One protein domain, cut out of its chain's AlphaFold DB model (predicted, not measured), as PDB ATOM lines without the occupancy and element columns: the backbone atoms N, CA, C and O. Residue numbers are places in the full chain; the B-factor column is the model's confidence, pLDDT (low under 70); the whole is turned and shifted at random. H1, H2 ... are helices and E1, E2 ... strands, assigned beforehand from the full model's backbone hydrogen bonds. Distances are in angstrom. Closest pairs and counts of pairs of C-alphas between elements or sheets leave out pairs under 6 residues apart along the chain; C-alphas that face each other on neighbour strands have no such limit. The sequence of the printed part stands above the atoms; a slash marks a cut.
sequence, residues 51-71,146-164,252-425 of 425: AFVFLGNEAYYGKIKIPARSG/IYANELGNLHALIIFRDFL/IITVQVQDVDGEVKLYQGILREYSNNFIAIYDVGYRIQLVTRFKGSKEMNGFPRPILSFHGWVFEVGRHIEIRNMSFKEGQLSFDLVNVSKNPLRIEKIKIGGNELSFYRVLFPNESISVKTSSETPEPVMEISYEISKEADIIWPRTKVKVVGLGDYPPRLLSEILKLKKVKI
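Overview. This is residues 51 to 71, 146 to 164 and 252 to 425 of the 425 residues of an uncharacterized protein of Thermoprotei archaeon (UniProt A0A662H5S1). Two long antiparallel strands, E6 and E13, run through two lobes: in one they curl with E3, E5, E4 and E14 into a loose, partly closed barrel, extended by E1, E2 and E7; in the other E10 and E11 join them and the sheet E8 E9 E12 covers this end. The lobes share one branched, mixed sheet of eleven strands, and with the antiparallel sheet E8 E9 E12 it makes a sandwich, two sheets face to face. The last helix, H1, sticks out, residues 411 to 416 and 418 to 425 standing free. The printed part has 214 residues, with E1 to E14 and then H1 along the chain; it is mostly strand, loose with a radius of gyration of the C-alphas of 21.3 A, and flat, spanning 64 by 63 by 28 A.

Arrangement. Begin at E1, residues 51 to 55, a hairpin with E2, residues 58 to 65; N 53 and O 60 are 2.8 A apart, within hydrogen-bond range like each N and O pair below. On the other side of E1 find antiparallel E3, residues 154 to 160, with N 52 and O 158 at 2.8 A. E4, residues 252 to 258, E5, residues 264 to 274, and E6, residues 278 to 295, form a meander, each strand the antiparallel neighbour of the one before; see N 255 and O 267 at 2.9 A, N 270 and O 282 at 2.8 A. E7, residues 309 to 311, is parallel to E2, with N 59 and O 309 at 2.8 A. E8, residues 321 to 329, and E9, residues 332 to 339, form a hairpin, with N 324 and O 336 at 2.9 A. E10, residues 345 to 352, and E11, residues 355 to 363, form another, with N 350 and O 357 at 2.9 A. The closest C-alphas of E9 and E11, Asn 339 and Leu 363, are 6.2 A apart. E12, residues 368 to 374, is antiparallel to E9, with N 333 and O 373 at 2.8 A. E13, residues 381 to 397, bends by 97 degrees at residue 393; antiparallel E3 and E10 lie on one side of it, with N 157 and O 395 at 2.9 A and N 351 and O 383 at 2.8 A, and antiparallel E6 on the other, with N 288 and O 388 at 2.8 A. E14, residues 401 to 406, is antiparallel to E4, with N 256 and O 402 at 2.8 A. H1, residues 411 to 420, is not on either sheet; its O i to N i+4 pairs are all within range.

Along the chain. Find C-alpha 51 at (-79.085, -44.419, 151.745), where E1 begins. E6 runs 43.3 A, E13 38.6 A and E8 23.3 A. H1 ends at C-alpha 420, (-41.421, -27.339, 166.874).

Size, cuts and confidence. The C-alphas farthest apart, Arg 69 and Glu 330, are 68.2 A apart. Residues 72 to 145 and 165 to 251 are not printed; the C-alpha gaps are 10.9 A and 22.1 A. The link E6 to E7 is long. Residues 71 and 421 to 425 have pLDDT under 70.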
ATOM      1  N   ALA A  51     -80.106 -43.715 150.978       94.94
ATOM      2  CA  ALA A  51     -79.085 -44.419 151.745       94.94
ATOM      3  C   ALA A  51     -79.275 -45.935 151.645       94.94
ATOM      4  O   ALA A  51     -80.383 -46.426 151.426       94.94
ATOM      5  N   PHE A  52     -78.183 -46.665 151.847       95.12
ATOM      6  CA  PHE A  52     -78.181 -48.101 152.087       95.12
ATOM      7  C   PHE A  52     -78.386 -48.370 153.571       95.12
ATOM      8  O   PHE A  52     -77.780 -47.712 154.414       95.12
ATOM      9  N   VAL A  53     -79.205 -49.357 153.892       96.25
ATOM     10  CA  VAL A  53     -79.494 -49.776 155.257       96.25
ATOM     11  C   VAL A  53     -79.164 -51.249 155.382       96.25
ATOM     12  O   VAL A  53     -79.844 -52.090 154.802       96.25
ATOM     13  N   PHE A  54     -78.106 -51.539 156.128       94.88
ATOM     14  CA  PHE A  54     -77.590 -52.883 156.342       94.88
ATOM     15  C   PHE A  54     -78.236 -53.481 157.589       94.88
ATOM     16  O   PHE A  54     -77.994 -53.000 158.701       94.88
ATOM     17  N   LEU A  55     -79.068 -54.502 157.405       93.88
ATOM     18  CA  LEU A  55     -79.876 -55.132 158.444       93.88
ATOM     19  C   LEU A  55     -79.684 -56.653 158.373       93.88
ATOM     20  O   LEU A  55     -80.166 -57.305 157.450       93.88
ATOM     21  N   GLY A  56     -78.964 -57.223 159.341       90.00
ATOM     22  CA  GLY A  56     -78.507 -58.612 159.263       90.00
ATOM     23  C   GLY A  56     -77.729 -58.884 157.969       90.00
ATOM     24  O   GLY A  56     -76.762 -58.188 157.671       90.00
ATOM     25  N   ASN A  57     -78.183 -59.866 157.185       87.88
ATOM     26  CA  ASN A  57     -77.550 -60.274 155.921       87.88
ATOM     27  C   ASN A  57     -78.140 -59.578 154.676       87.88
ATOM     28  O   ASN A  57     -77.858 -59.974 153.542       87.88
ATOM     29  N   GLU A  58     -78.976 -58.560 154.878       91.94
ATOM     30  CA  GLU A  58     -79.682 -57.838 153.822       91.94
ATOM     31  C   GLU A  58     -79.277 -56.361 153.804       91.94
ATOM     32  O   GLU A  58     -78.936 -55.762 154.829       91.94
ATOM     33  N   ALA A  59     -79.342 -55.757 152.622       93.25
ATOM     34  CA  ALA A  59     -79.115 -54.341 152.401       93.25
ATOM     35  C   ALA A  59     -80.297 -53.739 151.635       93.25
ATOM     36  O   ALA A  59     -80.645 -54.190 150.548       93.25
ATOM     37  N   TYR A  60     -80.896 -52.687 152.184       95.25
ATOM     38  CA  TYR A  60     -82.029 -51.989 151.581       95.25
ATOM     39  C   TYR A  60     -81.594 -50.607 151.113       95.25
ATOM     40  O   TYR A  60     -81.060 -49.836 151.907       95.25
ATOM     41  N   TYR A  61     -81.842 -50.268 149.852       94.88
ATOM     42  CA  TYR A  61     -81.555 -48.943 149.315       94.88
ATOM     43  C   TYR A  61     -82.835 -48.167 149.048       94.88
ATOM     44  O   TYR A  61     -83.792 -48.679 148.467       94.88
ATOM     45  N   GLY A  62     -82.836 -46.899 149.440       94.75
ATOM     46  CA  GLY A  62     -83.955 -46.023 149.154       94.75
ATOM     47  C   GLY A  62     -83.934 -44.742 149.965       94.75
ATOM     48  O   GLY A  62     -83.005 -44.463 150.725       94.75
ATOM     49  N   LYS A  63     -84.989 -43.948 149.796       95.06
ATOM     50  CA  LYS A  63     -85.172 -42.683 150.499       95.06
ATOM     51  C   LYS A  63     -85.601 -42.941 151.940       95.06
ATOM     52  O   LYS A  63     -86.638 -43.562 152.179       95.06
ATOM     53  N   ILE A  64     -84.837 -42.432 152.902       95.62
ATOM     54  CA  ILE A  64     -85.123 -42.629 154.327       95.62
ATOM     55  C   ILE A  64     -86.242 -41.689 154.781       95.62
ATOM     56  O   ILE A  64     -86.137 -40.466 154.676       95.62
ATOM     57  N   LYS A  65     -87.307 -42.250 155.352       94.75
ATOM     58  CA  LYS A  65     -88.428 -41.518 155.945       94.75
ATOM     59  C   LYS A  65     -88.549 -41.867 157.420       94.75
ATOM     60  O   LYS A  65     -88.729 -43.022 157.786       94.75
ATOM     61  N   ILE A  66     -88.490 -40.858 158.283       90.69
ATOM     62  CA  ILE A  66     -88.531 -41.062 159.734       90.69
ATOM     63  C   ILE A  66     -89.844 -40.475 160.255       90.69
ATOM     64  O   ILE A  66     -89.957 -39.249 160.341       90.69
ATOM     65  N   PRO A  67     -90.848 -41.289 160.614       84.19
ATOM     66  CA  PRO A  67     -92.090 -40.758 161.154       84.19
ATOM     67  C   PRO A  67     -91.862 -40.015 162.480       84.19
ATOM     68  O   PRO A  67     -90.868 -40.213 163.185       84.19
ATOM     69  N   ALA A  68     -92.784 -39.120 162.832       76.25
ATOM     70  CA  ALA A  68     -92.777 -38.509 164.156       76.25
ATOM     71  C   ALA A  68     -93.030 -39.581 165.228       76.25
ATOM     72  O   ALA A  68     -93.790 -40.518 164.993       76.25
ATOM     73  N   ARG A  69     -92.406 -39.432 166.406       72.38
ATOM     74  CA  ARG A  69     -92.586 -40.340 167.557       72.38
ATOM     75  C   ARG A  69     -92.273 -41.815 167.251       72.38
ATOM     76  O   ARG A  69     -92.813 -42.709 167.889       72.38
ATOM     77  N   SER A  70     -91.380 -42.068 166.295       71.12
ATOM     78  CA  SER A  70     -91.047 -43.420 165.837       71.12
ATOM     79  C   SER A  70     -90.065 -44.172 166.744       71.12
ATOM     80  O   SER A  70     -89.781 -45.343 166.499       71.12
ATOM     81  N   GLY A  71     -89.502 -43.511 167.764       68.44
ATOM     82  CA  GLY A  71     -88.556 -44.134 168.696       68.44
ATOM     83  C   GLY A  71     -87.270 -44.630 168.028       68.44
ATOM     84  O   GLY A  71     -86.651 -45.563 168.520       68.44
ATOM     85  N   ILE A 146     -88.600 -50.351 159.185       93.81
ATOM     86  CA  ILE A 146     -87.681 -50.896 160.186       93.81
ATOM     87  C   ILE A 146     -88.173 -50.454 161.554       93.81
ATOM     88  O   ILE A 146     -88.190 -49.257 161.861       93.81
ATOM     89  N   TYR A 147     -88.597 -51.424 162.354       89.94
ATOM     90  CA  TYR A 147     -89.168 -51.192 163.674       89.94
ATOM     91  C   TYR A 147     -88.098 -51.172 164.770       89.94
ATOM     92  O   TYR A 147     -86.989 -51.679 164.609       89.94
ATOM     93  N   ALA A 148     -88.443 -50.602 165.928       83.88
ATOM     94  CA  ALA A 148     -87.530 -50.454 167.060       83.88
ATOM     95  C   ALA A 148     -86.900 -51.782 167.534       83.88
ATOM     96  O   ALA A 148     -85.737 -51.800 167.927       83.88
ATOM     97  N   ASN A 149     -87.638 -52.893 167.465       86.38
ATOM     98  CA  ASN A 149     -87.147 -54.231 167.815       86.38
ATOM     99  C   ASN A 149     -86.142 -54.799 166.796       86.38
ATOM    100  O   ASN A 149     -85.366 -55.683 167.143       86.38
ATOM    101  N   GLU A 150     -86.126 -54.293 165.562       89.44
ATOM    102  CA  GLU A 150     -85.183 -54.709 164.519       89.44
ATOM    103  C   GLU A 150     -83.866 -53.923 164.575       89.44
ATOM    104  O   GLU A 150     -82.860 -54.366 164.023       89.44
ATOM    105  N   LEU A 151     -83.827 -52.791 165.290       86.69
ATOM    106  CA  LEU A 151     -82.631 -51.946 165.409       86.69
ATOM    107  C   LEU A 151     -81.432 -52.670 166.040       86.69
ATOM    108  O   LEU A 151     -80.298 -52.249 165.831       86.69
ATOM    109  N   GLY A 152     -81.651 -53.763 166.779       86.25
ATOM    110  CA  GLY A 152     -80.566 -54.611 167.289       86.25
ATOM    111  C   GLY A 152     -79.764 -55.318 166.186       86.25
ATOM    112  O   GLY A 152     -78.569 -55.553 166.362       86.25
ATOM    113  N   ASN A 153     -80.405 -55.597 165.047       91.19
ATOM    114  CA  ASN A 153     -79.800 -56.231 163.869       91.19
ATOM    115  C   ASN A 153     -79.315 -55.212 162.832       91.19
ATOM    116  O   ASN A 153     -78.799 -55.590 161.782       91.19
ATOM    117  N   LEU A 154     -79.513 -53.919 163.086       93.44
ATOM    118  CA  LEU A 154     -79.007 -52.867 162.221       93.44
ATOM    119  C   LEU A 154     -77.484 -52.825 162.363       93.44
ATOM    120  O   LEU A 154     -76.963 -52.725 163.470       93.44
ATOM    121  N   HIS A 155     -76.771 -52.896 161.245       94.31
ATOM    122  CA  HIS A 155     -75.318 -52.765 161.222       94.31
ATOM    123  C   HIS A 155     -74.915 -51.334 160.897       94.31
ATOM    124  O   HIS A 155     -74.130 -50.745 161.631       94.31
ATOM    125  N   ALA A 156     -75.478 -50.746 159.839       95.50
ATOM    126  CA  ALA A 156     -75.142 -49.392 159.414       95.50
ATOM    127  C   ALA A 156     -76.221 -48.785 158.508       95.50
ATOM    128  O   ALA A 156     -76.920 -49.503 157.792       95.50
ATOM    129  N   LEU A 157     -76.303 -47.454 158.487       96.44
ATOM    130  CA  LEU A 157     -76.879 -46.708 157.369       96.44
ATOM    131  C   LEU A 157     -75.730 -46.021 156.636       96.44
ATOM    132  O   LEU A 157     -74.925 -45.347 157.276       96.44
ATOM    133  N   ILE A 158     -75.651 -46.168 155.320       95.94
ATOM    134  CA  ILE A 158     -74.501 -45.739 154.524       95.94
ATOM    135  C   ILE A 158     -74.970 -44.938 153.314       95.94
ATOM    136  O   ILE A 158     -75.793 -45.398 152.528       95.94
ATOM    137  N   ILE A 159     -74.402 -43.752 153.135       95.00
ATOM    138  CA  ILE A 159     -74.516 -42.964 151.910       95.00
ATOM    139  C   ILE A 159     -73.149 -42.999 151.237       95.00
ATOM    140  O   ILE A 159     -72.208 -42.365 151.714       95.00
ATOM    141  N   PHE A 160     -73.023 -43.744 150.139       92.69
ATOM    142  CA  PHE A 160     -71.791 -43.730 149.354       92.69
ATOM    143  C   PHE A 160     -71.734 -42.475 148.496       92.69
ATOM    144  O   PHE A 160     -72.692 -42.135 147.802       92.69
ATOM    145  N   ARG A 161     -70.573 -41.825 148.501       89.56
ATOM    146  CA  ARG A 161     -70.341 -40.583 147.766       89.56
ATOM    147  C   ARG A 161     -70.544 -40.744 146.259       89.56
ATOM    148  O   ARG A 161     -71.053 -39.831 145.622       89.56
ATOM    149  N   ASP A 162     -70.186 -41.906 145.720       84.69
ATOM    150  CA  ASP A 162     -70.292 -42.216 144.289       84.69
ATOM    151  C   ASP A 162     -71.742 -42.253 143.776       84.69
ATOM    152  O   ASP A 162     -71.955 -42.197 142.568       84.69
ATOM    153  N   PHE A 163     -72.731 -42.350 144.673       83.06
ATOM    154  CA  PHE A 163     -74.154 -42.403 144.323       83.06
ATOM    155  C   PHE A 163     -74.910 -41.115 144.670       83.06
ATOM    156  O   PHE A 163     -76.137 -41.096 144.608       83.06
ATOM    157  N   LEU A 164     -74.202 -40.057 145.070       84.69
ATOM    158  CA  LEU A 164     -74.816 -38.759 145.322       84.69
ATOM    159  C   LEU A 164     -75.008 -37.992 144.016       84.69
ATOM    160  O   LEU A 164     -74.079 -37.858 143.219       84.69
ATOM    161  N   ILE A 252     -61.390 -35.583 163.102       94.19
ATOM    162  CA  ILE A 252     -61.128 -36.927 162.603       94.19
ATOM    163  C   ILE A 252     -61.072 -37.841 163.824       94.19
ATOM    164  O   ILE A 252     -60.324 -37.583 164.765       94.19
ATOM    165  N   ILE A 253     -61.862 -38.905 163.825       94.88
ATOM    166  CA  ILE A 253     -61.868 -39.921 164.875       94.88
ATOM    167  C   ILE A 253     -61.518 -41.281 164.291       94.88
ATOM    168  O   ILE A 253     -61.834 -41.579 163.140       94.88
ATOM    169  N   THR A 254     -60.878 -42.110 165.109       95.44
ATOM    170  CA  THR A 254     -60.670 -43.529 164.831       95.44
ATOM    171  C   THR A 254     -61.730 -44.328 165.571       95.44
ATOM    172  O   THR A 254     -61.913 -44.166 166.783       95.44
ATOM    173  N   VAL A 255     -62.417 -45.205 164.850       94.44
ATOM    174  CA  VAL A 255     -63.474 -46.059 165.392       94.44
ATOM    175  C   VAL A 255     -63.213 -47.522 165.097       94.44
ATOM    176  O   VAL A 255     -62.738 -47.879 164.023       94.44
ATOM    177  N   GLN A 256     -63.530 -48.357 166.077       93.38
ATOM    178  CA  GLN A 256     -63.561 -49.803 165.965       93.38
ATOM    179  C   GLN A 256     -65.016 -50.231 165.794       93.38
ATOM    180  O   GLN A 256     -65.852 -49.893 166.632       93.38
ATOM    181  N   VAL A 257     -65.316 -50.937 164.711       93.50
ATOM    182  CA  VAL A 257     -66.677 -51.297 164.301       93.50
ATOM    183  C   VAL A 257     -66.778 -52.809 164.180       93.50
ATOM    184  O   VAL A 257     -65.891 -53.425 163.596       93.50
ATOM    185  N   GLN A 258     -67.851 -53.390 164.713       89.25
ATOM    186  CA  GLN A 258     -68.300 -54.723 164.321       89.25
ATOM    187  C   GLN A 258     -69.086 -54.581 163.013       89.25
ATOM    188  O   GLN A 258     -70.222 -54.098 163.026       89.25
ATOM    189  N   ASP A 259     -68.448 -54.914 161.894       86.38
ATOM    190  CA  ASP A 259     -68.970 -54.655 160.553       86.38
ATOM    191  C   ASP A 259     -70.016 -55.712 160.130       86.38
ATOM    192  O   ASP A 259     -70.353 -56.628 160.888       86.38
ATOM    193  N   VAL A 260     -70.607 -55.538 158.947       85.19
ATOM    194  CA  VAL A 260     -71.681 -56.387 158.390       85.19
ATOM    195  C   VAL A 260     -71.278 -57.849 158.199       85.19
ATOM    196  O   VAL A 260     -72.124 -58.733 158.203       85.19
ATOM    197  N   ASP A 261     -69.983 -58.107 158.059       81.38
ATOM    198  CA  ASP A 261     -69.381 -59.434 157.921       81.38
ATOM    199  C   ASP A 261     -69.066 -60.104 159.271       81.38
ATOM    200  O   ASP A 261     -68.625 -61.251 159.316       81.38
ATOM    201  N   GLY A 262     -69.296 -59.396 160.380       81.62
ATOM    202  CA  GLY A 262     -68.974 -59.843 161.731       81.62
ATOM    203  C   GLY A 262     -67.525 -59.591 162.154       81.62
ATOM    204  O   GLY A 262     -67.201 -59.826 163.322       81.62
ATOM    205  N   GLU A 263     -66.667 -59.076 161.268       84.94
ATOM    206  CA  GLU A 263     -65.290 -58.727 161.602       84.94
ATOM    207  C   GLU A 263     -65.210 -57.408 162.376       84.94
ATOM    208  O   GLU A 263     -66.041 -56.505 162.252       84.94
ATOM    209  N   VAL A 264     -64.156 -57.278 163.181       88.75
ATOM    210  CA  VAL A 264     -63.853 -56.035 163.885       88.75
ATOM    211  C   VAL A 264     -62.856 -55.224 163.065       88.75
ATOM    212  O   VAL A 264     -61.680 -55.577 162.974       88.75
ATOM    213  N   LYS A 265     -63.313 -54.106 162.500       92.19
ATOM    214  CA  LYS A 265     -62.521 -53.255 161.605       92.19
ATOM    215  C   LYS A 265     -62.287 -51.870 162.195       92.19
ATOM    216  O   LYS A 265     -63.093 -51.351 162.966       92.19
ATOM    217  N   LEU A 266     -61.154 -51.273 161.824       93.88
ATOM    218  CA  LEU A 266     -60.813 -49.895 162.165       93.88
ATOM    219  C   LEU A 266     -61.092 -48.977 160.980       93.88
ATOM    220  O   LEU A 266     -60.579 -49.202 159.879       93.88
ATOM    221  N   TYR A 267     -61.844 -47.915 161.248       95.94
ATOM    222  CA  TYR A 267     -62.133 -46.849 160.301       95.94
ATOM    223  C   TYR A 267     -61.708 -45.498 160.861       95.94
ATOM    224  O   TYR A 267     -61.636 -45.296 162.075       95.94
ATOM    225  N   GLN A 268     -61.452 -44.565 159.951       96.19
ATOM    226  CA  GLN A 268     -61.276 -43.156 160.263       96.19
ATOM    227  C   GLN A 268     -62.280 -42.329 159.472       96.19
ATOM    228  O   GLN A 268     -62.634 -42.688 158.351       96.19
ATOM    229  N   GLY A 269     -62.728 -41.233 160.075       95.44
ATOM    230  CA  GLY A 269     -63.624 -40.272 159.445       95.44
ATOM    231  C   GLY A 269     -63.948 -39.120 160.387       95.44
ATOM    232  O   GLY A 269     -63.454 -39.064 161.514       95.44
ATOM    233  N   ILE A 270     -64.769 -38.183 159.933       94.94
ATOM    234  CA  ILE A 270     -65.096 -36.960 160.667       94.94
ATOM    235  C   ILE A 270     -66.339 -37.192 161.520       94.94
ATOM    236  O   ILE A 270     -67.408 -37.495 160.990       94.94
ATOM    237  N   LEU A 271     -66.242 -37.000 162.837       95.25
ATOM    238  CA  LEU A 271     -67.409 -37.109 163.713       95.25
ATOM    239  C   LEU A 271     -68.403 -35.982 163.411       95.25
ATOM    240  O   LEU A 271     -68.148 -34.810 163.698       95.25
ATOM    241  N   ARG A 272     -69.564 -36.343 162.866       94.38
ATOM    242  CA  ARG A 272     -70.606 -35.393 162.478       94.38
ATOM    243  C   ARG A 272     -71.558 -35.064 163.622       94.38
ATOM    244  O   ARG A 272     -71.871 -33.891 163.843       94.38
ATOM    245  N   GLU A 273     -72.077 -36.101 164.270       93.50
ATOM    246  CA  GLU A 273     -73.062 -36.042 165.354       93.50
ATOM    247  C   GLU A 273     -73.112 -37.399 166.070       93.50
ATOM    248  O   GLU A 273     -72.752 -38.422 165.493       93.50
ATOM    249  N   TYR A 274     -73.595 -37.430 167.309       92.81
ATOM    250  CA  TYR A 274     -73.848 -38.674 168.044       92.81
ATOM    251  C   TYR A 274     -75.179 -38.606 168.791       92.81
ATOM    252  O   TYR A 274     -75.691 -37.526 169.041       92.81
ATOM    253  N   SER A 275     -75.746 -39.730 169.193       87.44
ATOM    254  CA  SER A 275     -76.861 -39.840 170.135       87.44
ATOM    255  C   SER A 275     -76.592 -41.015 171.076       87.44
ATOM    256  O   SER A 275     -75.523 -41.627 171.027       87.44
ATOM    257  N   ASN A 276     -77.563 -41.357 171.922       80.56
ATOM    258  CA  ASN A 276     -77.495 -42.586 172.718       80.56
ATOM    259  C   ASN A 276     -77.409 -43.841 171.858       80.56
ATOM    260  O   ASN A 276     -76.731 -44.795 172.228       80.56
ATOM    261  N   ASN A 277     -78.089 -43.822 170.715       84.62
ATOM    262  CA  ASN A 277     -78.300 -45.013 169.909       84.62
ATOM    263  C   ASN A 277     -77.366 -45.062 168.706       84.62
ATOM    264  O   ASN A 277     -77.058 -46.154 168.244       84.62
ATOM    265  N   PHE A 278     -76.887 -43.916 168.213       92.00
ATOM    266  CA  PHE A 278     -76.170 -43.838 166.942       92.00
ATOM    267  C   PHE A 278     -74.982 -42.878 166.977       92.00
ATOM    268  O   PHE A 278     -74.912 -41.959 167.791       92.00
ATOM    269  N   ILE A 279     -74.055 -43.060 166.046       94.81
ATOM    270  CA  ILE A 279     -72.984 -42.112 165.740       94.81
ATOM    271  C   ILE A 279     -72.921 -41.915 164.227       94.81
ATOM    272  O   ILE A 279     -72.953 -42.890 163.484       94.81
ATOM    273  N   ALA A 280     -72.859 -40.663 163.776       97.00
ATOM    274  CA  ALA A 280     -72.647 -40.312 162.376       97.00
ATOM    275  C   ALA A 280     -71.192 -39.912 162.154       97.00
ATOM    276  O   ALA A 280     -70.685 -38.999 162.815       97.00
ATOM    277  N   ILE A 281     -70.546 -40.561 161.193       96.94
ATOM    278  CA  ILE A 281     -69.158 -40.318 160.811       96.94
ATOM    279  C   ILE A 281     -69.109 -40.134 159.299       96.94
ATOM    280  O   ILE A 281     -69.614 -40.966 158.552       96.94
ATOM    281  N   TYR A 282     -68.558 -39.009 158.858       95.56
ATOM    282  CA  TYR A 282     -68.480 -38.626 157.447       95.56
ATOM    283  C   TYR A 282     -67.096 -38.913 156.872       95.56
ATOM    284  O   TYR A 282     -66.124 -39.010 157.624       95.56
ATOM    285  N   ASP A 283     -67.012 -39.010 155.544       94.31
ATOM    286  CA  ASP A 283     -65.761 -39.248 154.804       94.31
ATOM    287  C   ASP A 283     -65.014 -40.515 155.268       94.31
ATOM    288  O   ASP A 283     -63.797 -40.523 155.456       94.31
ATOM    289  N   VAL A 284     -65.754 -41.606 155.474       95.88
ATOM    290  CA  VAL A 284     -65.190 -42.910 155.827       95.88
ATOM    291  C   VAL A 284     -64.853 -43.695 154.561       95.88
ATOM    292  O   VAL A 284     -65.708 -43.884 153.702       95.88
ATOM    293  N   GLY A 285     -63.636 -44.235 154.470       95.25
ATOM    294  CA  GLY A 285     -63.288 -45.260 153.478       95.25
ATOM    295  C   GLY A 285     -63.878 -46.622 153.858       95.25
ATOM    296  O   GLY A 285     -63.183 -47.452 154.450       95.25
ATOM    297  N   TYR A 286     -65.167 -46.824 153.584       94.75
ATOM    298  CA  TYR A 286     -65.888 -48.047 153.921       94.75
ATOM    299  C   TYR A 286     -65.460 -49.204 153.026       94.75
ATOM    300  O   TYR A 286     -65.346 -49.048 151.809       94.75
ATOM    301  N   ARG A 287     -65.245 -50.376 153.626       93.00
ATOM    302  CA  ARG A 287     -64.787 -51.576 152.919       93.00
ATOM    303  C   ARG A 287     -65.981 -52.467 152.619       93.00
ATOM    304  O   ARG A 287     -66.670 -52.887 153.538       93.00
ATOM    305  N   ILE A 288     -66.215 -52.737 151.340       90.69
ATOM    306  CA  ILE A 288     -67.308 -53.582 150.860       90.69
ATOM    307  C   ILE A 288     -66.715 -54.914 150.420       90.69
ATOM    308  O   ILE A 288     -65.836 -54.935 149.554       90.69
ATOM    309  N   GLN A 289     -67.228 -56.010 150.974       92.00
ATOM    310  CA  GLN A 289     -66.863 -57.356 150.549       92.00
ATOM    311  C   GLN A 289     -67.598 -57.756 149.273       92.00
ATOM    312  O   GLN A 289     -68.829 -57.701 149.182       92.00
ATOM    313  N   LEU A 290     -66.816 -58.193 148.293       92.81
ATOM    314  CA  LEU A 290     -67.265 -58.667 146.999       92.81
ATOM    315  C   LEU A 290     -66.759 -60.081 146.755       92.81
ATOM    316  O   LEU A 290     -65.692 -60.492 147.213       92.81
ATOM    317  N   VAL A 291     -67.527 -60.806 145.955       93.81
ATOM    318  CA  VAL A 291     -67.117 -62.078 145.380       93.81
ATOM    319  C   VAL A 291     -67.166 -61.942 143.870       93.81
ATOM    320  O   VAL A 291     -68.094 -61.349 143.314       93.81
ATOM    321  N   THR A 292     -66.165 -62.492 143.196       94.69
ATOM    322  CA  THR A 292     -66.206 -62.738 141.755       94.69
ATOM    323  C   THR A 292     -65.910 -64.202 141.465       94.69
ATOM    324  O   THR A 292     -65.211 -64.868 142.233       94.69
ATOM    325  N   ARG A 293     -66.479 -64.720 140.375       95.00
ATOM    326  CA  ARG A 293     -66.243 -66.085 139.919       95.00
ATOM    327  C   ARG A 293     -65.738 -66.094 138.493       95.00
ATOM    328  O   ARG A 293     -66.295 -65.431 137.621       95.00
ATOM    329  N   PHE A 294     -64.728 -66.916 138.262       94.56
ATOM    330  CA  PHE A 294     -64.136 -67.144 136.956       94.56
ATOM    331  C   PHE A 294     -64.277 -68.609 136.561       94.56
ATOM    332  O   PHE A 294     -64.176 -69.499 137.405       94.56
ATOM    333  N   LYS A 295     -64.475 -68.855 135.267       92.94
ATOM    334  CA  LYS A 295     -64.257 -70.160 134.639       92.94
ATOM    335  C   LYS A 295     -63.085 -70.004 133.676       92.94
ATOM    336  O   LYS A 295     -63.200 -69.276 132.687       92.94
ATOM    337  N   GLY A 296     -61.948 -70.622 133.997       90.12
ATOM    338  CA  GLY A 296     -60.694 -70.275 133.323       90.12
ATOM    339  C   GLY A 296     -60.364 -68.794 133.548       90.12
ATOM    340  O   GLY A 296     -60.459 -68.303 134.666       90.12
ATOM    341  N   SER A 297     -60.046 -68.045 132.493       90.75
ATOM    342  CA  SER A 297     -59.788 -66.597 132.578       90.75
ATOM    343  C   SER A 297     -61.038 -65.714 132.444       90.75
ATOM    344  O   SER A 297     -60.955 -64.494 132.618       90.75
ATOM    345  N   LYS A 298     -62.203 -66.300 132.135       92.88
ATOM    346  CA  LYS A 298     -63.437 -65.557 131.854       92.88
ATOM    347  C   LYS A 298     -64.284 -65.388 133.111       92.88
ATOM    348  O   LYS A 298     -64.632 -66.367 133.769       92.88
ATOM    349  N   GLU A 299     -64.643 -64.144 133.415       93.44
ATOM    350  CA  GLU A 299     -65.559 -63.815 134.511       93.44
ATOM    351  C   GLU A 299     -66.974 -64.312 134.179       93.44
ATOM    352  O   GLU A 299     -67.446 -64.189 133.043       93.44
ATOM    353  N   MET A 300     -67.633 -64.941 135.149       92.81
ATOM    354  CA  MET A 300     -68.981 -65.483 134.986       92.81
ATOM    355  C   MET A 300     -70.031 -64.365 135.022       92.81
ATOM    356  O   MET A 300     -69.885 -63.379 135.739       92.81
ATOM    357  N   ASN A 301     -71.137 -64.548 134.293       89.31
ATOM    358  CA  ASN A 301     -72.248 -63.591 134.291       89.31
ATOM    359  C   ASN A 301     -72.821 -63.398 135.706       89.31
ATOM    360  O   ASN A 301     -72.986 -64.366 136.451       89.31
ATOM    361  N   GLY A 302     -73.161 -62.153 136.052       86.38
ATOM    362  CA  GLY A 302     -73.679 -61.796 137.378       86.38
ATOM    363  C   GLY A 302     -72.600 -61.573 138.445       86.38
ATOM    364  O   GLY A 302     -72.942 -61.413 139.615       86.38
ATOM    365  N   PHE A 303     -71.321 -61.559 138.055       89.75
ATOM    366  CA  PHE A 303     -70.189 -61.180 138.898       89.75
ATOM    367  C   PHE A 303     -69.454 -59.956 138.315       89.75
ATOM    368  O   PHE A 303     -69.507 -59.753 137.100       89.75
ATOM    369  N   PRO A 304     -68.772 -59.150 139.153       91.94
ATOM    370  CA  PRO A 304     -68.685 -59.267 140.612       91.94
ATOM    371  C   PRO A 304     -69.999 -58.895 141.311       91.94
ATOM    372  O   PRO A 304     -70.779 -58.093 140.808       91.94
ATOM    373  N   ARG A 305     -70.240 -59.467 142.496       90.31
ATOM    374  CA  ARG A 305     -71.419 -59.146 143.312       90.31
ATOM    375  C   ARG A 305     -71.065 -59.065 144.797       90.31
ATOM    376  O   ARG A 305     -70.098 -59.703 145.222       90.31
ATOM    377  N   PRO A 306     -71.821 -58.301 145.592       88.94
ATOM    378  CA  PRO A 306     -71.621 -58.246 147.026       88.94
ATOM    379  C   PRO A 306     -72.121 -59.537 147.678       88.94
ATOM    380  O   PRO A 306     -72.929 -60.270 147.104       88.94
ATOM    381  N   ILE A 307     -71.611 -59.831 148.874       86.00
ATOM    382  CA  ILE A 307     -71.995 -61.035 149.632       86.00
ATOM    383  C   ILE A 307     -73.433 -60.926 150.164       86.00
ATOM    384  O   ILE A 307     -74.123 -61.933 150.301       86.00
ATOM    385  N   LEU A 308     -73.883 -59.702 150.436       85.81
ATOM    386  CA  LEU A 308     -75.206 -59.409 150.979       85.81
ATOM    387  C   LEU A 308     -76.275 -59.360 149.883       85.81
ATOM    388  O   LEU A 308     -75.993 -58.988 148.742       85.81
ATOM    389  N   SER A 309     -77.514 -59.677 150.256       87.25
ATOM    390  CA  SER A 309     -78.685 -59.521 149.385       87.25
ATOM    391  C   SER A 309     -79.125 -58.058 149.346       87.25
ATOM    392  O   SER A 309     -79.298 -57.447 150.398       87.25
ATOM    393  N   PHE A 310     -79.310 -57.492 148.150       88.31
ATOM    394  CA  PHE A 310     -79.721 -56.095 147.972       88.31
ATOM    395  C   PHE A 310     -81.180 -55.990 147.535       88.31
ATOM    396  O   PHE A 310     -81.607 -56.676 146.610       88.31
ATOM    397  N   HIS A 311     -81.894 -55.064 148.168       91.12
ATOM    398  CA  HIS A 311     -83.282 -54.700 147.904       91.12
ATOM    399  C   HIS A 311     -83.359 -53.225 147.509       91.12
ATOM    400  O   HIS A 311     -82.612 -52.391 148.030       91.12
ATOM    401  N   GLY A 312     -84.245 -52.890 146.570       85.69
ATOM    402  CA  GLY A 312     -84.374 -51.521 146.052       85.69
ATOM    403  C   GLY A 312     -83.157 -51.016 145.257       85.69
ATOM    404  O   GLY A 312     -83.104 -49.839 144.908       85.69
ATOM    405  N   TRP A 313     -82.177 -51.873 144.943       85.75
ATOM    406  CA  TRP A 313     -80.966 -51.517 144.196       85.75
ATOM    407  C   TRP A 313     -80.455 -52.677 143.346       85.75
ATOM    408  O   TRP A 313     -80.577 -53.836 143.731       85.75
ATOM    409  N   VAL A 314     -79.812 -52.356 142.220       76.00
ATOM    410  CA  VAL A 314     -79.030 -53.319 141.438       76.00
ATOM    411  C   VAL A 314     -77.570 -52.925 141.526       76.00
ATOM    412  O   VAL A 314     -77.184 -51.816 141.167       76.00
ATOM    413  N   PHE A 315     -76.761 -53.844 142.038       71.12
ATOM    414  CA  PHE A 315     -75.342 -53.619 142.234       71.12
ATOM    415  C   PHE A 315     -74.597 -53.720 140.895       71.12
ATOM    416  O   PHE A 315     -74.106 -54.780 140.520       71.12
ATOM    417  N   GLU A 316     -74.533 -52.611 140.160       71.00
ATOM    418  CA  GLU A 316     -73.734 -52.493 138.938       71.00
ATOM    419  C   GLU A 316     -72.310 -52.094 139.296       71.00
ATOM    420  O   GLU A 316     -71.948 -50.918 139.361       71.00
ATOM    421  N   VAL A 317     -71.488 -53.096 139.576       70.31
ATOM    422  CA  VAL A 317     -70.077 -52.873 139.842       70.31
ATOM    423  C   VAL A 317     -69.262 -53.366 138.668       70.31
ATOM    424  O   VAL A 317     -69.374 -54.509 138.235       70.31
ATOM    425  N   GLY A 318     -68.475 -52.442 138.114       81.19
ATOM    426  CA  GLY A 318     -67.600 -52.718 136.990       81.19
ATOM    427  C   GLY A 318     -66.572 -53.799 137.316       81.19
ATOM    428  O   GLY A 318     -66.345 -54.174 138.465       81.19
ATOM    429  N   ARG A 319     -65.909 -54.283 136.269       88.94
ATOM    430  CA  ARG A 319     -64.856 -55.286 136.399       88.94
ATOM    431  C   ARG A 319     -63.695 -54.747 137.237       88.94
ATOM    432  O   ARG A 319     -63.149 -53.686 136.937       88.94
ATOM    433  N   HIS A 320     -63.308 -55.492 138.269       93.75
ATOM    434  CA  HIS A 320     -62.209 -55.110 139.162       93.75
ATOM    435  C   HIS A 320     -60.962 -55.963 139.004       93.75
ATOM    436  O   HIS A 320     -59.850 -55.464 139.164       93.75
ATOM    437  N   ILE A 321     -61.153 -57.247 138.714       95.12
ATOM    438  CA  ILE A 321     -60.092 -58.244 138.686       95.12
ATOM    439  C   ILE A 321     -60.055 -58.868 137.295       95.12
ATOM    440  O   ILE A 321     -61.085 -59.135 136.675       95.12
ATOM    441  N   GLU A 322     -58.848 -59.106 136.803       95.56
ATOM    442  CA  GLU A 322     -58.603 -59.860 135.583       95.56
ATOM    443  C   GLU A 322     -57.572 -60.957 135.838       95.56
ATOM    444  O   GLU A 322     -56.594 -60.751 136.555       95.56
ATOM    445  N   ILE A 323     -57.794 -62.121 135.226       94.69
ATOM    446  CA  ILE A 323     -56.850 -63.236 135.233       94.69
ATOM    447  C   ILE A 323     -55.983 -63.137 133.979       94.69
ATOM    448  O   ILE A 323     -56.501 -63.171 132.862       94.69
ATOM    449  N   ARG A 324     -54.665 -63.031 134.160       94.31
ATOM    450  CA  ARG A 324     -53.671 -63.015 133.075       94.31
ATOM    451  C   ARG A 324     -52.674 -64.160 133.228       94.31
ATOM    452  O   ARG A 324     -52.574 -64.767 134.290       94.31
ATOM    453  N   ASN A 325     -51.940 -64.454 132.154       91.88
ATOM    454  CA  ASN A 325     -50.826 -65.413 132.141       91.88
ATOM    455  C   ASN A 325     -51.182 -66.803 132.710       91.88
ATOM    456  O   ASN A 325     -50.375 -67.435 133.392       91.88
ATOM    457  N   MET A 326     -52.404 -67.273 132.439       91.38
ATOM    458  CA  MET A 326     -52.881 -68.567 132.919       91.38
ATOM    459  C   MET A 326     -52.163 -69.704 132.188       91.38
ATOM    460  O   MET A 326     -52.141 -69.753 130.959       91.38
ATOM    461  N   SER A 327     -51.575 -70.623 132.946       90.62
ATOM    462  CA  SER A 327     -50.886 -71.800 132.426       90.62
ATOM    463  C   SER A 327     -51.155 -73.009 133.310       90.62
ATOM    464  O   SER A 327     -51.235 -72.895 134.533       90.62
ATOM    465  N   PHE A 328     -51.295 -74.170 132.678       89.31
ATOM    466  CA  PHE A 328     -51.526 -75.441 133.348       89.31
ATOM    467  C   PHE A 328     -50.447 -76.434 132.921       89.31
ATOM    468  O   PHE A 328     -50.295 -76.707 131.729       89.31
ATOM    469  N   LYS A 329     -49.669 -76.940 133.881       88.88
ATOM    470  CA  LYS A 329     -48.618 -77.942 133.658       88.88
ATOM    471  C   LYS A 329     -48.627 -78.941 134.807       88.88
ATOM    472  O   LYS A 329     -48.629 -78.528 135.958       88.88
ATOM    473  N   GLU A 330     -48.634 -80.236 134.490       83.81
ATOM    474  CA  GLU A 330     -48.464 -81.325 135.474       83.81
ATOM    475  C   GLU A 330     -49.435 -81.257 136.677       83.81
ATOM    476  O   GLU A 330     -49.053 -81.504 137.816       83.81
ATOM    477  N   GLY A 331     -50.703 -80.884 136.451       83.31
ATOM    478  CA  GLY A 331     -51.692 -80.747 137.537       83.31
ATOM    479  C   GLY A 331     -51.541 -79.472 138.377       83.31
ATOM    480  O   GLY A 331     -52.275 -79.273 139.348       83.31
ATOM    481  N   GLN A 332     -50.612 -78.587 138.010       87.75
ATOM    482  CA  GLN A 332     -50.405 -77.290 138.635       87.75
ATOM    483  C   GLN A 332     -50.910 -76.168 137.723       87.75
ATOM    484  O   GLN A 332     -50.527 -76.044 136.558       87.75
ATOM    485  N   LEU A 333     -51.764 -75.324 138.286       90.75
ATOM    486  CA  LEU A 333     -52.276 -74.116 137.669       90.75
ATOM    487  C   LEU A 333     -51.494 -72.901 138.184       90.75
ATOM    488  O   LEU A 333     -51.338 -72.724 139.394       90.75
ATOM    489  N   SER A 334     -51.041 -72.045 137.270       91.44
ATOM    490  CA  SER A 334     -50.392 -70.766 137.570       91.44
ATOM    491  C   SER A 334     -51.080 -69.638 136.809       91.44
ATOM    492  O   SER A 334     -51.301 -69.769 135.608       91.44
ATOM    493  N   PHE A 335     -51.395 -68.532 137.478       94.25
ATOM    494  CA  PHE A 335     -51.997 -67.344 136.862       94.25
ATOM    495  C   PHE A 335     -51.693 -66.080 137.666       94.25
ATOM    496  O   PHE A 335     -51.360 -66.155 138.847       94.25
ATOM    497  N   ASP A 336     -51.857 -64.922 137.037       94.81
ATOM    498  CA  ASP A 336     -51.746 -63.619 137.683       94.81
ATOM    499  C   ASP A 336     -53.134 -63.013 137.884       94.81
ATOM    500  O   ASP A 336     -53.899 -62.859 136.930       94.81
ATOM    501  N   LEU A 337     -53.447 -62.627 139.120       95.12
ATOM    502  CA  LEU A 337     -54.590 -61.766 139.414       95.12
ATOM    503  C   LEU A 337     -54.165 -60.315 139.318       95.12
ATOM    504  O   LEU A 337     -53.287 -59.896 140.066       95.12
ATOM    505  N   VAL A 338     -54.804 -59.557 138.433       96.56
ATOM    506  CA  VAL A 338     -54.492 -58.151 138.170       96.56
ATOM    507  C   VAL A 338     -55.656 -57.273 138.607       96.56
ATOM    508  O   VAL A 338     -56.798 -57.524 138.219       96.56
ATOM    509  N   ASN A 339     -55.372 -56.222 139.377       96.88
ATOM    510  CA  ASN A 339     -56.353 -55.178 139.656       96.88
ATOM    511  C   ASN A 339     -56.497 -54.265 138.427       96.88
ATOM    512  O   ASN A 339     -55.598 -53.486 138.120       96.88
ATOM    513  N   VAL A 340     -57.634 -54.346 137.737       95.69
ATOM    514  CA  VAL A 340     -57.972 -53.494 136.579       95.69
ATOM    515  C   VAL A 340     -58.870 -52.312 136.951       95.69
ATOM    516  O   VAL A 340     -59.242 -51.512 136.094       95.69
ATOM    517  N   SER A 341     -59.234 -52.189 138.228       93.38
ATOM    518  CA  SER A 341     -60.014 -51.062 138.726       93.38
ATOM    519  C   SER A 341     -59.147 -49.817 138.944       93.38
ATOM    520  O   SER A 341     -57.918 -49.872 139.004       93.38
ATOM    521  N   LYS A 342     -59.803 -48.662 139.103       91.81
ATOM    522  CA  LYS A 342     -59.134 -47.381 139.392       91.81
ATOM    523  C   LYS A 342     -58.705 -47.227 140.854       91.81
ATOM    524  O   LYS A 342     -57.991 -46.281 141.166       91.81
ATOM    525  N   ASN A 343     -59.144 -48.122 141.740       92.06
ATOM    526  CA  ASN A 343     -58.947 -48.010 143.183       92.06
ATOM    527  C   ASN A 343     -58.179 -49.221 143.730       92.06
ATOM    528  O   ASN A 343     -58.174 -50.283 143.106       92.06
ATOM    529  N   PRO A 344     -57.538 -49.105 144.903       94.19
ATOM    530  CA  PRO A 344     -56.971 -50.263 145.579       94.19
ATOM    531  C   PRO A 344     -58.062 -51.267 145.967       94.19
ATOM    532  O   PRO A 344     -59.157 -50.878 146.384       94.19
ATOM    533  N   LEU A 345     -57.734 -52.553 145.884       95.56
ATOM    534  CA  LEU A 345     -58.566 -53.646 146.390       95.56
ATOM    535  C   LEU A 345     -57.727 -54.594 147.246       95.56
ATOM    536  O   LEU A 345     -56.515 -54.697 147.053       95.56
ATOM    537  N   ARG A 346     -58.350 -55.280 148.202       95.25
ATOM    538  CA  ARG A 346     -57.686 -56.268 149.065       95.25
ATOM    539  C   ARG A 346     -58.174 -57.657 148.692       95.25
ATOM    540  O   ARG A 346     -59.353 -57.936 148.863       95.25
ATOM    541  N   ILE A 347     -57.289 -58.522 148.207       94.94
ATOM    542  CA  ILE A 347     -57.632 -59.936 148.002       94.94
ATOM    543  C   ILE A 347     -57.609 -60.623 149.362       94.94
ATOM    544  O   ILE A 347     -56.609 -60.507 150.072       94.94
ATOM    545  N   GLU A 348     -58.687 -61.328 149.694       92.56
ATOM    546  CA  GLU A 348     -58.822 -62.052 150.961       92.56
ATOM    547  C   GLU A 348     -58.661 -63.550 150.761       92.56
ATOM    548  O   GLU A 348     -57.902 -64.212 151.465       92.56
ATOM    549  N   LYS A 349     -59.400 -64.114 149.804       93.25
ATOM    550  CA  LYS A 349     -59.469 -65.563 149.621       93.25
ATOM    551  C   LYS A 349     -59.643 -65.927 148.162       93.25
ATOM    552  O   LYS A 349     -60.360 -65.254 147.426       93.25
ATOM    553  N   ILE A 350     -59.015 -67.025 147.765       93.50
ATOM    554  CA  ILE A 350     -59.221 -67.668 146.471       93.50
ATOM    555  C   ILE A 350     -59.572 -69.127 146.735       93.50
ATOM    556  O   ILE A 350     -58.797 -69.850 147.362       93.50
ATOM    557  N   LYS A 351     -60.728 -69.565 146.241       92.88
ATOM    558  CA  LYS A 351     -61.175 -70.957 146.282       92.88
ATOM    559  C   LYS A 351     -61.149 -71.543 144.882       92.88
ATOM    560  O   LYS A 351     -61.745 -70.979 143.965       92.88
ATOM    561  N   ILE A 352     -60.461 -72.666 144.721       89.75
ATOM    562  CA  ILE A 352     -60.330 -73.377 143.445       89.75
ATOM    563  C   ILE A 352     -60.584 -74.856 143.724       89.75
ATOM    564  O   ILE A 352     -59.757 -75.527 144.342       89.75
ATOM    565  N   GLY A 353     -61.749 -75.359 143.310       79.44
ATOM    566  CA  GLY A 353     -62.208 -76.688 143.724       79.44
ATOM    567  C   GLY A 353     -62.332 -76.785 145.252       79.44
ATOM    568  O   GLY A 353     -63.023 -75.972 145.862       79.44
ATOM    569  N   GLY A 354     -61.653 -77.761 145.863       75.94
ATOM    570  CA  GLY A 354     -61.585 -77.939 147.324       75.94
ATOM    571  C   GLY A 354     -60.451 -77.179 148.028       75.94
ATOM    572  O   GLY A 354     -60.380 -77.211 149.254       75.94
ATOM    573  N   ASN A 355     -59.570 -76.499 147.285       83.62
ATOM    574  CA  ASN A 355     -58.424 -75.785 147.852       83.62
ATOM    575  C   ASN A 355     -58.786 -74.322 148.147       83.62
ATOM    576  O   ASN A 355     -59.229 -73.596 147.252       83.62
ATOM    577  N   GLU A 356     -58.552 -73.874 149.383       90.25
ATOM    578  CA  GLU A 356     -58.723 -72.481 149.816       90.25
ATOM    579  C   GLU A 356     -57.357 -71.853 150.115       90.25
ATOM    580  O   GLU A 356     -56.586 -72.350 150.935       90.25
ATOM    581  N   LEU A 357     -57.061 -70.741 149.445       89.81
ATOM    582  CA  LEU A 357     -55.853 -69.949 149.645       89.81
ATOM    583  C   LEU A 357     -56.245 -68.593 150.232       89.81
ATOM    584  O   LEU A 357     -56.991 -67.839 149.607       89.81
ATOM    585  N   SER A 358     -55.744 -68.280 151.426       88.56
ATOM    586  CA  SER A 358     -55.958 -66.978 152.066       88.56
ATOM    587  C   SER A 358     -54.825 -66.013 151.722       88.56
ATOM    588  O   SER A 358     -53.647 -66.346 151.849       88.56
ATOM    589  N   PHE A 359     -55.193 -64.805 151.320       82.69
ATOM    590  CA  PHE A 359     -54.303 -63.701 150.998       82.69
ATOM    591  C   PHE A 359     -54.680 -62.494 151.862       82.69
ATOM    592  O   PHE A 359     -55.834 -62.301 152.211       82.69
ATOM    593  N   TYR A 360     -53.700 -61.664 152.209       83.12
ATOM    594  CA  TYR A 360     -53.937 -60.398 152.915       83.12
ATOM    595  C   TYR A 360     -53.173 -59.272 152.223       83.12
ATOM    596  O   TYR A 360     -52.485 -58.472 152.856       83.12
ATOM    597  N   ARG A 361     -53.240 -59.255 150.887       91.00
ATOM    598  CA  ARG A 361     -52.491 -58.311 150.053       91.00
ATOM    599  C   ARG A 361     -53.432 -57.291 149.431       91.00
ATOM    600  O   ARG A 361     -54.436 -57.644 148.814       91.00
ATOM    601  N   VAL A 362     -53.064 -56.022 149.575       95.50
ATOM    602  CA  VAL A 362     -53.674 -54.917 148.838       95.50
ATOM    603  C   VAL A 362     -52.988 -54.819 147.480       95.50
ATOM    604  O   VAL A 362     -51.760 -54.819 147.416       95.50
ATOM    605  N   LEU A 363     -53.784 -54.771 146.416       96.31
ATOM    606  CA  LEU A 363     -53.340 -54.532 145.050       96.31
ATOM    607  C   LEU A 363     -53.759 -53.120 144.651       96.31
ATOM    608  O   LEU A 363     -54.956 -52.817 144.581       96.31
ATOM    609  N   PHE A 364     -52.788 -52.258 144.376       96.31
ATOM    610  CA  PHE A 364     -53.040 -50.963 143.749       96.31
ATOM    611  C   PHE A 364     -53.416 -51.139 142.265       96.31
ATOM    612  O   PHE A 364     -53.261 -52.234 141.716       96.31
ATOM    613  N   PRO A 365     -53.956 -50.102 141.600       96.50
ATOM    614  CA  PRO A 365     -54.306 -50.187 140.185       96.50
ATOM    615  C   PRO A 365     -53.148 -50.711 139.326       96.50
ATOM    616  O   PRO A 365     -52.031 -50.201 139.404       96.50
ATOM    617  N   ASN A 366     -53.436 -51.708 138.488       95.31
ATOM    618  CA  ASN A 366     -52.500 -52.445 137.631       95.31
ATOM    619  C   ASN A 366     -51.464 -53.328 138.348       95.31
ATOM    620  O   ASN A 366     -50.660 -53.970 137.672       95.31
ATOM    621  N   GLU A 367     -51.477 -53.412 139.680       96.81
ATOM    622  CA  GLU A 367     -50.662 -54.397 140.389       96.81
ATOM    623  C   GLU A 367     -51.248 -55.800 140.260       96.81
ATOM    624  O   GLU A 367     -52.457 -55.992 140.080       96.81
ATOM    625  N   SER A 368     -50.369 -56.793 140.390       94.94
ATOM    626  CA  SER A 368     -50.744 -58.193 140.307       94.94
ATOM    627  C   SER A 368     -50.149 -59.057 141.413       94.94
ATOM    628  O   SER A 368     -49.169 -58.711 142.084       94.94
ATOM    629  N   ILE A 369     -50.767 -60.219 141.597       94.62
ATOM    630  CA  ILE A 369     -50.242 -61.309 142.409       94.62
ATOM    631  C   ILE A 369     -50.277 -62.605 141.603       94.62
ATOM    632  O   ILE A 369     -51.319 -62.988 141.072       94.62
ATOM    633  N   SER A 370     -49.132 -63.279 141.535       93.06
ATOM    634  CA  SER A 370     -49.030 -64.603 140.931       93.06
ATOM    635  C   SER A 370     -49.506 -65.662 141.918       93.06
ATOM    636  O   SER A 370     -49.032 -65.734 143.054       93.06
ATOM    637  N   VAL A 371     -50.430 -66.502 141.471       91.56
ATOM    638  CA  VAL A 371     -51.027 -67.591 142.239       91.56
ATOM    639  C   VAL A 371     -50.627 -68.906 141.590       91.56
ATOM    640  O   VAL A 371     -50.749 -69.068 140.377       91.56
ATOM    641  N   LYS A 372     -50.153 -69.850 142.406       90.44
ATOM    642  CA  LYS A 372     -49.837 -71.220 141.991       90.44
ATOM    643  C   LYS A 372     -50.595 -72.187 142.882       90.44
ATOM    644  O   LYS A 372     -50.484 -72.097 144.102       90.44
ATOM    645  N   THR A 373     -51.355 -73.097 142.289       88.44
ATOM    646  CA  THR A 373     -52.156 -74.073 143.034       88.44
ATOM    647  C   THR A 373     -52.337 -75.367 142.251       88.44
ATOM    648  O   THR A 373     -52.185 -75.384 141.031       88.44
ATOM    649  N   SER A 374     -52.666 -76.453 142.939       84.81
ATOM    650  CA  SER A 374     -53.052 -77.706 142.292       84.81
ATOM    651  C   SER A 374     -54.474 -77.598 141.746       84.81
ATOM    652  O   SER A 374     -55.370 -77.087 142.422       84.81
ATOM    653  N   SER A 375     -54.689 -78.087 140.527       83.75
ATOM    654  CA  SER A 375     -56.012 -78.160 139.911       83.75
ATOM    655  C   SER A 375     -56.143 -79.421 139.065       83.75
ATOM    656  O   SER A 375     -55.192 -79.848 138.419       83.75
ATOM    657  N   GLU A 376     -57.335 -80.009 139.054       83.25
ATOM    658  CA  GLU A 376     -57.645 -81.182 138.229       83.25
ATOM    659  C   GLU A 376     -57.887 -80.807 136.760       83.25
ATOM    660  O   GLU A 376     -57.750 -81.637 135.867       83.25
ATOM    661  N   THR A 377     -58.239 -79.545 136.500       82.88
ATOM    662  CA  THR A 377     -58.644 -79.067 135.176       82.88
ATOM    663  C   THR A 377     -57.874 -77.807 134.787       82.88
ATOM    664  O   THR A 377     -57.585 -76.993 135.663       82.88
ATOM    665  N   PRO A 378     -57.619 -77.570 133.489       82.38
ATOM    666  CA  PRO A 378     -56.983 -76.337 133.024       82.38
ATOM    667  C   PRO A 378     -57.880 -75.095 133.168       82.38
ATOM    668  O   PRO A 378     -57.366 -73.986 133.269       82.38
ATOM    669  N   GLU A 379     -59.207 -75.264 133.218       87.56
ATOM    670  CA  GLU A 379     -60.184 -74.177 133.384       87.56
ATOM    671  C   GLU A 379     -61.098 -74.416 134.598       87.56
ATOM    672  O   GLU A 379     -62.307 -74.632 134.440       87.56
ATOM    673  N   PRO A 380     -60.558 -74.399 135.828       89.56
ATOM    674  CA  PRO A 380     -61.383 -74.620 137.000       89.56
ATOM    675  C   PRO A 380     -62.311 -73.430 137.243       89.56
ATOM    676  O   PRO A 380     -62.068 -72.303 136.793       89.56
ATOM    677  N   VAL A 381     -63.366 -73.685 138.013       92.31
ATOM    678  CA  VAL A 381     -64.161 -72.615 138.611       92.31
ATOM    679  C   VAL A 381     -63.385 -72.062 139.801       92.31
ATOM    680  O   VAL A 381     -63.022 -72.804 140.716       92.31
ATOM    681  N   MET A 382     -63.124 -70.760 139.766       93.50
ATOM    682  CA  MET A 382     -62.388 -70.037 140.796       93.50
ATOM    683  C   MET A 382     -63.305 -68.996 141.420       93.50
ATOM    684  O   MET A 382     -63.902 -68.192 140.707       93.50
ATOM    685  N   GLU A 383     -63.408 -68.996 142.741       94.94
ATOM    686  CA  GLU A 383     -64.121 -67.980 143.506       94.94
ATOM    687  C   GLU A 383     -63.107 -67.106 144.238       94.94
ATOM    688  O   GLU A 383     -62.258 -67.609 144.971       94.94
ATOM    689  N   ILE A 384     -63.176 -65.798 144.018       94.94
ATOM    690  CA  ILE A 384     -62.264 -64.824 144.610       94.94
ATOM    691  C   ILE A 384     -63.086 -63.899 145.499       94.94
ATOM    692  O   ILE A 384     -63.943 -63.165 145.002       94.94
ATOM    693  N   SER A 385     -62.800 -63.924 146.798       94.50
ATOM    694  CA  SER A 385     -63.329 -62.982 147.784       94.50
ATOM    695  C   SER A 385     -62.331 -61.851 147.985       94.50
ATOM    696  O   SER A 385     -61.133 -62.083 148.194       94.50
ATOM    697  N   TYR A 386     -62.817 -60.622 147.895       94.88
ATOM    698  CA  TYR A 386     -61.987 -59.432 147.979       94.88
ATOM    699  C   TYR A 386     -62.784 -58.239 148.504       94.88
ATOM    700  O   TYR A 386     -64.008 -58.197 148.411       94.88
ATOM    701  N   GLU A 387     -62.082 -57.237 149.019       94.00
ATOM    702  CA  GLU A 387     -62.678 -55.977 149.446       94.00
ATOM    703  C   GLU A 387     -62.316 -54.841 148.503       94.00
ATOM    704  O   GLU A 387     -61.175 -54.719 148.048       94.00
ATOM    705  N   ILE A 388     -63.278 -53.951 148.296       93.25
ATOM    706  CA  ILE A 388     -63.044 -52.625 147.728       93.25
ATOM    707  C   ILE A 388     -63.309 -51.558 148.782       93.25
ATOM    708  O   ILE A 388     -64.107 -51.764 149.691       93.25
ATOM    709  N   SER A 389     -62.673 -50.397 148.639       92.12
ATOM    710  CA  SER A 389     -62.973 -49.227 149.466       92.12
ATOM    711  C   SER A 389     -63.824 -48.224 148.692       92.12
ATOM    712  O   SER A 389     -63.550 -47.941 147.522       92.12
ATOM    713  N   LYS A 390     -64.845 -47.674 149.348       91.75
ATOM    714  CA  LYS A 390     -65.688 -46.588 148.845       91.75
ATOM    715  C   LYS A 390     -65.812 -45.511 149.909       91.75
ATOM    716  O   LYS A 390     -66.004 -45.813 151.083       91.75
ATOM    717  N   GLU A 391     -65.726 -44.253 149.496       93.88
ATOM    718  CA  GLU A 391     -65.982 -43.139 150.402       93.88
ATOM    719  C   GLU A 391     -67.470 -43.061 150.742       93.88
ATOM    720  O   GLU A 391     -68.330 -43.089 149.853       93.88
ATOM    721  N   ALA A 392     -67.774 -42.956 152.031       95.31
ATOM    722  CA  ALA A 392     -69.136 -42.941 152.515       95.31
ATOM    723  C   ALA A 392     -69.320 -42.097 153.775       95.31
ATOM    724  O   ALA A 392     -68.433 -41.986 154.623       95.31
ATOM    725  N   ASP A 393     -70.528 -41.568 153.921       96.19
ATOM    726  CA  ASP A 393     -71.035 -41.073 155.190       96.19
ATOM    727  C   ASP A 393     -71.837 -42.193 155.852       96.19
ATOM    728  O   ASP A 393     -72.693 -42.812 155.216       96.19
ATOM    729  N   ILE A 394     -71.557 -42.474 157.124       97.12
ATOM    730  CA  ILE A 394     -72.072 -43.663 157.804       97.12
ATOM    731  C   ILE A 394     -72.697 -43.297 159.138       97.12
ATOM    732  O   ILE A 394     -72.134 -42.533 159.924       97.12
ATOM    733  N   ILE A 395     -73.851 -43.891 159.415       96.62
ATOM    734  CA  ILE A 395     -74.446 -43.953 160.742       96.62
ATOM    735  C   ILE A 395     -74.299 -45.377 161.264       96.62
ATOM    736  O   ILE A 395     -74.884 -46.307 160.710       96.62
ATOM    737  N   TRP A 396     -73.570 -45.533 162.365       95.25
ATOM    738  CA  TRP A 396     -73.472 -46.801 163.087       95.25
ATOM    739  C   TRP A 396     -74.281 -46.763 164.381       95.25
ATOM    740  O   TRP A 396     -74.271 -45.738 165.074       95.25
ATOM    741  N   PRO A 397     -74.930 -47.870 164.772       92.56
ATOM    742  CA  PRO A 397     -75.447 -48.024 166.121       92.56
ATOM    743  C   PRO A 397     -74.312 -48.004 167.146       92.56
ATOM    744  O   PRO A 397     -73.282 -48.651 166.965       92.56
ATOM    745  N   ARG A 398     -74.524 -47.324 168.274       88.94
ATOM    746  CA  ARG A 398     -73.574 -47.226 169.399       88.94
ATOM    747  C   ARG A 398     -73.207 -48.582 170.004       88.94
ATOM    748  O   ARG A 398     -72.150 -48.703 170.609       88.94
ATOM    749  N   THR A 399     -74.042 -49.600 169.811       87.75
ATOM    750  CA  THR A 399     -73.781 -50.987 170.221       87.75
ATOM    751  C   THR A 399     -72.774 -51.709 169.322       87.75
ATOM    752  O   THR A 399     -72.207 -52.713 169.744       87.75
ATOM    753  N   LYS A 400     -72.537 -51.215 168.099       89.62
ATOM    754  CA  LYS A 400     -71.651 -51.821 167.089       89.62
ATOM    755  C   LYS A 400     -70.356 -51.045 166.865       89.62
ATOM    756  O   LYS A 400     -69.507 -51.491 166.101       89.62
ATOM    757  N   VAL A 401     -70.186 -49.897 167.522       90.81
ATOM    758  CA  VAL A 401     -69.051 -48.995 167.300       90.81
ATOM    759  C   VAL A 401     -68.482 -48.455 168.602       90.81
ATOM    760  O   VAL A 401     -69.194 -47.951 169.471       90.81
ATOM    761  N   LYS A 402     -67.157 -48.493 168.704       90.19
ATOM    762  CA  LYS A 402     -66.386 -47.902 169.792       90.19
ATOM    763  C   LYS A 402     -65.465 -46.827 169.234       90.19
ATOM    764  O   LYS A 402     -64.643 -47.095 168.362       90.19
ATOM    765  N   VAL A 403     -65.563 -45.611 169.768       91.12
ATOM    766  CA  VAL A 403     -64.596 -44.550 169.460       91.12
ATOM    767  C   VAL A 403     -63.311 -44.825 170.236       91.12
ATOM    768  O   VAL A 403     -63.337 -44.924 171.460       91.12
ATOM    769  N   VAL A 404     -62.204 -44.993 169.513       89.69
ATOM    770  CA  VAL A 404     -60.888 -45.320 170.082       89.69
ATOM    771  C   VAL A 404     -60.140 -44.046 170.469       89.69
ATOM    772  O   VAL A 404     -59.542 -43.984 171.538       89.69
ATOM    773  N   GLY A 405     -60.192 -43.020 169.617       88.69
ATOM    774  CA  GLY A 405     -59.496 -41.753 169.843       88.69
ATOM    775  C   GLY A 405     -59.567 -40.812 168.642       88.69
ATOM    776  O   GLY A 405     -60.281 -41.079 167.675       88.69
ATOM    777  N   LEU A 406     -58.814 -39.714 168.704       89.62
ATOM    778  CA  LEU A 406     -58.680 -38.757 167.603       89.62
ATOM    779  C   LEU A 406     -57.704 -39.280 166.539       89.62
ATOM    780  O   LEU A 406     -56.712 -39.931 166.858       89.62
ATOM    781  N   GLY A 407     -58.001 -38.992 165.276       83.81
ATOM    782  CA  GLY A 407     -57.100 -39.180 164.139       83.81
ATOM    783  C   GLY A 407     -56.322 -37.913 163.771       83.81
ATOM    784  O   GLY A 407     -55.371 -37.993 162.999       83.81
ATOM    785  N   ASP A 408     -56.695 -36.753 164.321       83.88
ATOM    786  CA  ASP A 408     -55.996 -35.477 164.155       83.88
ATOM    787  C   ASP A 408     -55.508 -34.894 165.489       83.88
ATOM    788  O   ASP A 408     -55.964 -35.245 166.579       83.88
ATOM    789  N   TYR A 409     -54.559 -33.959 165.402       81.44
ATOM    790  CA  TYR A 409     -54.132 -33.189 166.563       81.44
ATOM    791  C   TYR A 409     -55.153 -32.090 166.887       81.44
ATOM    792  O   TYR A 409     -55.555 -31.336 165.994       81.44
ATOM    793  N   PRO A 410     -55.504 -31.891 168.171       78.94
ATOM    794  CA  PRO A 410     -56.237 -30.709 168.603       78.94
ATOM    795  C   PRO A 410     -55.535 -29.418 168.137       78.94
ATOM    796  O   PRO A 410     -54.307 -29.362 168.176       78.94
ATOM    797  N   PRO A 411     -56.249 -28.334 167.771       73.38
ATOM    798  CA  PRO A 411     -55.633 -27.159 167.142       73.38
ATOM    799  C   PRO A 411     -54.537 -26.496 167.978       73.38
ATOM    800  O   PRO A 411     -53.565 -25.985 167.428       73.38
ATOM    801  N   ARG A 412     -54.690 -26.518 169.311       75.56
ATOM    802  CA  ARG A 412     -53.682 -25.997 170.245       75.56
ATOM    803  C   ARG A 412     -52.366 -26.764 170.094       75.56
ATOM    804  O   ARG A 412     -51.347 -26.149 169.793       75.56
ATOM    805  N   LEU A 413     -52.432 -28.095 170.158       78.88
ATOM    806  CA  LEU A 413     -51.283 -28.986 169.987       78.88
ATOM    807  C   LEU A 413     -50.728 -28.944 168.561       78.88
ATOM    808  O   LEU A 413     -49.517 -28.925 168.379       78.88
ATOM    809  N   LEU A 414     -51.586 -28.855 167.539       79.88
ATOM    810  CA  LEU A 414     -51.141 -28.719 166.152       79.88
ATOM    811  C   LEU A 414     -50.268 -27.468 165.975       79.88
ATOM    812  O   LEU A 414     -49.219 -27.536 165.344       79.88
ATOM    813  N   SER A 415     -50.668 -26.337 166.566       76.81
ATOM    814  CA  SER A 415     -49.880 -25.103 166.501       76.81
ATOM    815  C   SER A 415     -48.515 -25.236 167.187       76.81
ATOM    816  O   SER A 415     -47.533 -24.688 166.691       76.81
ATOM    817  N   GLU A 416     -48.430 -25.993 168.282       81.94
ATOM    818  CA  GLU A 416     -47.178 -26.287 168.986       81.94
ATOM    819  C   GLU A 416     -46.280 -27.219 168.162       81.94
ATOM    820  O   GLU A 416     -45.109 -26.913 167.955       81.94
ATOM    821  N   ILE A 417     -46.835 -28.285 167.580       79.94
ATOM    822  CA  ILE A 417     -46.113 -29.225 166.706       79.94
ATOM    823  C   ILE A 417     -45.555 -28.518 165.467       79.94
ATOM    824  O   ILE A 417     -44.399 -28.715 165.084       79.94
ATOM    825  N   LEU A 418     -46.356 -27.658 164.836       81.06
ATOM    826  CA  LEU A 418     -45.916 -26.888 163.673       81.06
ATOM    827  C   LEU A 418     -44.835 -25.856 164.038       81.06
ATOM    828  O   LEU A 418     -43.973 -25.568 163.207       81.06
ATOM    829  N   LYS A 419     -44.838 -25.330 165.273       79.69
ATOM    830  CA  LYS A 419     -43.768 -24.463 165.797       79.69
ATOM    831  C   LYS A 419     -42.489 -25.243 166.108       79.69
ATOM    832  O   LYS A 419     -41.418 -24.741 165.787       79.69
ATOM    833  N   LEU A 420     -42.582 -26.466 166.637       70.00
ATOM    834  CA  LEU A 420     -41.421 -27.339 166.874       70.00
ATOM    835  C   LEU A 420     -40.643 -27.616 165.578       70.00
ATOM    836  O   LEU A 420     -39.420 -27.658 165.592       70.00
ATOM    837  N   LYS A 421     -41.326 -27.694 164.427       56.09
ATOM    838  CA  LYS A 421     -40.672 -27.808 163.109       56.09
ATOM    839  C   LYS A 421     -39.866 -26.572 162.686       56.09
ATOM    840  O   LYS A 421     -38.983 -26.715 161.845       56.09
ATOM    841  N   LYS A 422     -40.161 -25.382 163.225       55.41
ATOM    842  CA  LYS A 422     -39.394 -24.150 162.958       55.41
ATOM    843  C   LYS A 422     -38.127 -24.039 163.807       55.41
ATOM    844  O   LYS A 422     -37.331 -23.140 163.571       55.41
ATOM    845  N   VAL A 423     -37.932 -24.955 164.753       51.75
ATOM    846  CA  VAL A 423     -36.681 -25.121 165.490       51.75
ATOM    847  C   VAL A 423     -36.007 -26.376 164.939       51.75
ATOM    848  O   VAL A 423     -36.177 -27.476 165.455       51.75
ATOM    849  N   LYS A 424     -35.276 -26.230 163.834       44.81
ATOM    850  CA  LYS A 424     -34.275 -27.218 163.423       44.81
ATOM    851  C   LYS A 424     -32.916 -26.527 163.377       44.81
ATOM    852  O   LYS A 424     -32.784 -25.552 162.648       44.81
ATOM    853  N   ILE A 425     -32.035 -27.052 164.239       46.06
ATOM    854  CA  ILE A 425     -30.585 -27.303 164.108       46.06
ATOM    855  C   ILE A 425     -29.851 -26.413 163.112       46.06
ATOM    856  O   ILE A 425     -30.130 -26.555 161.900       46.06
TER     857      ILE A 425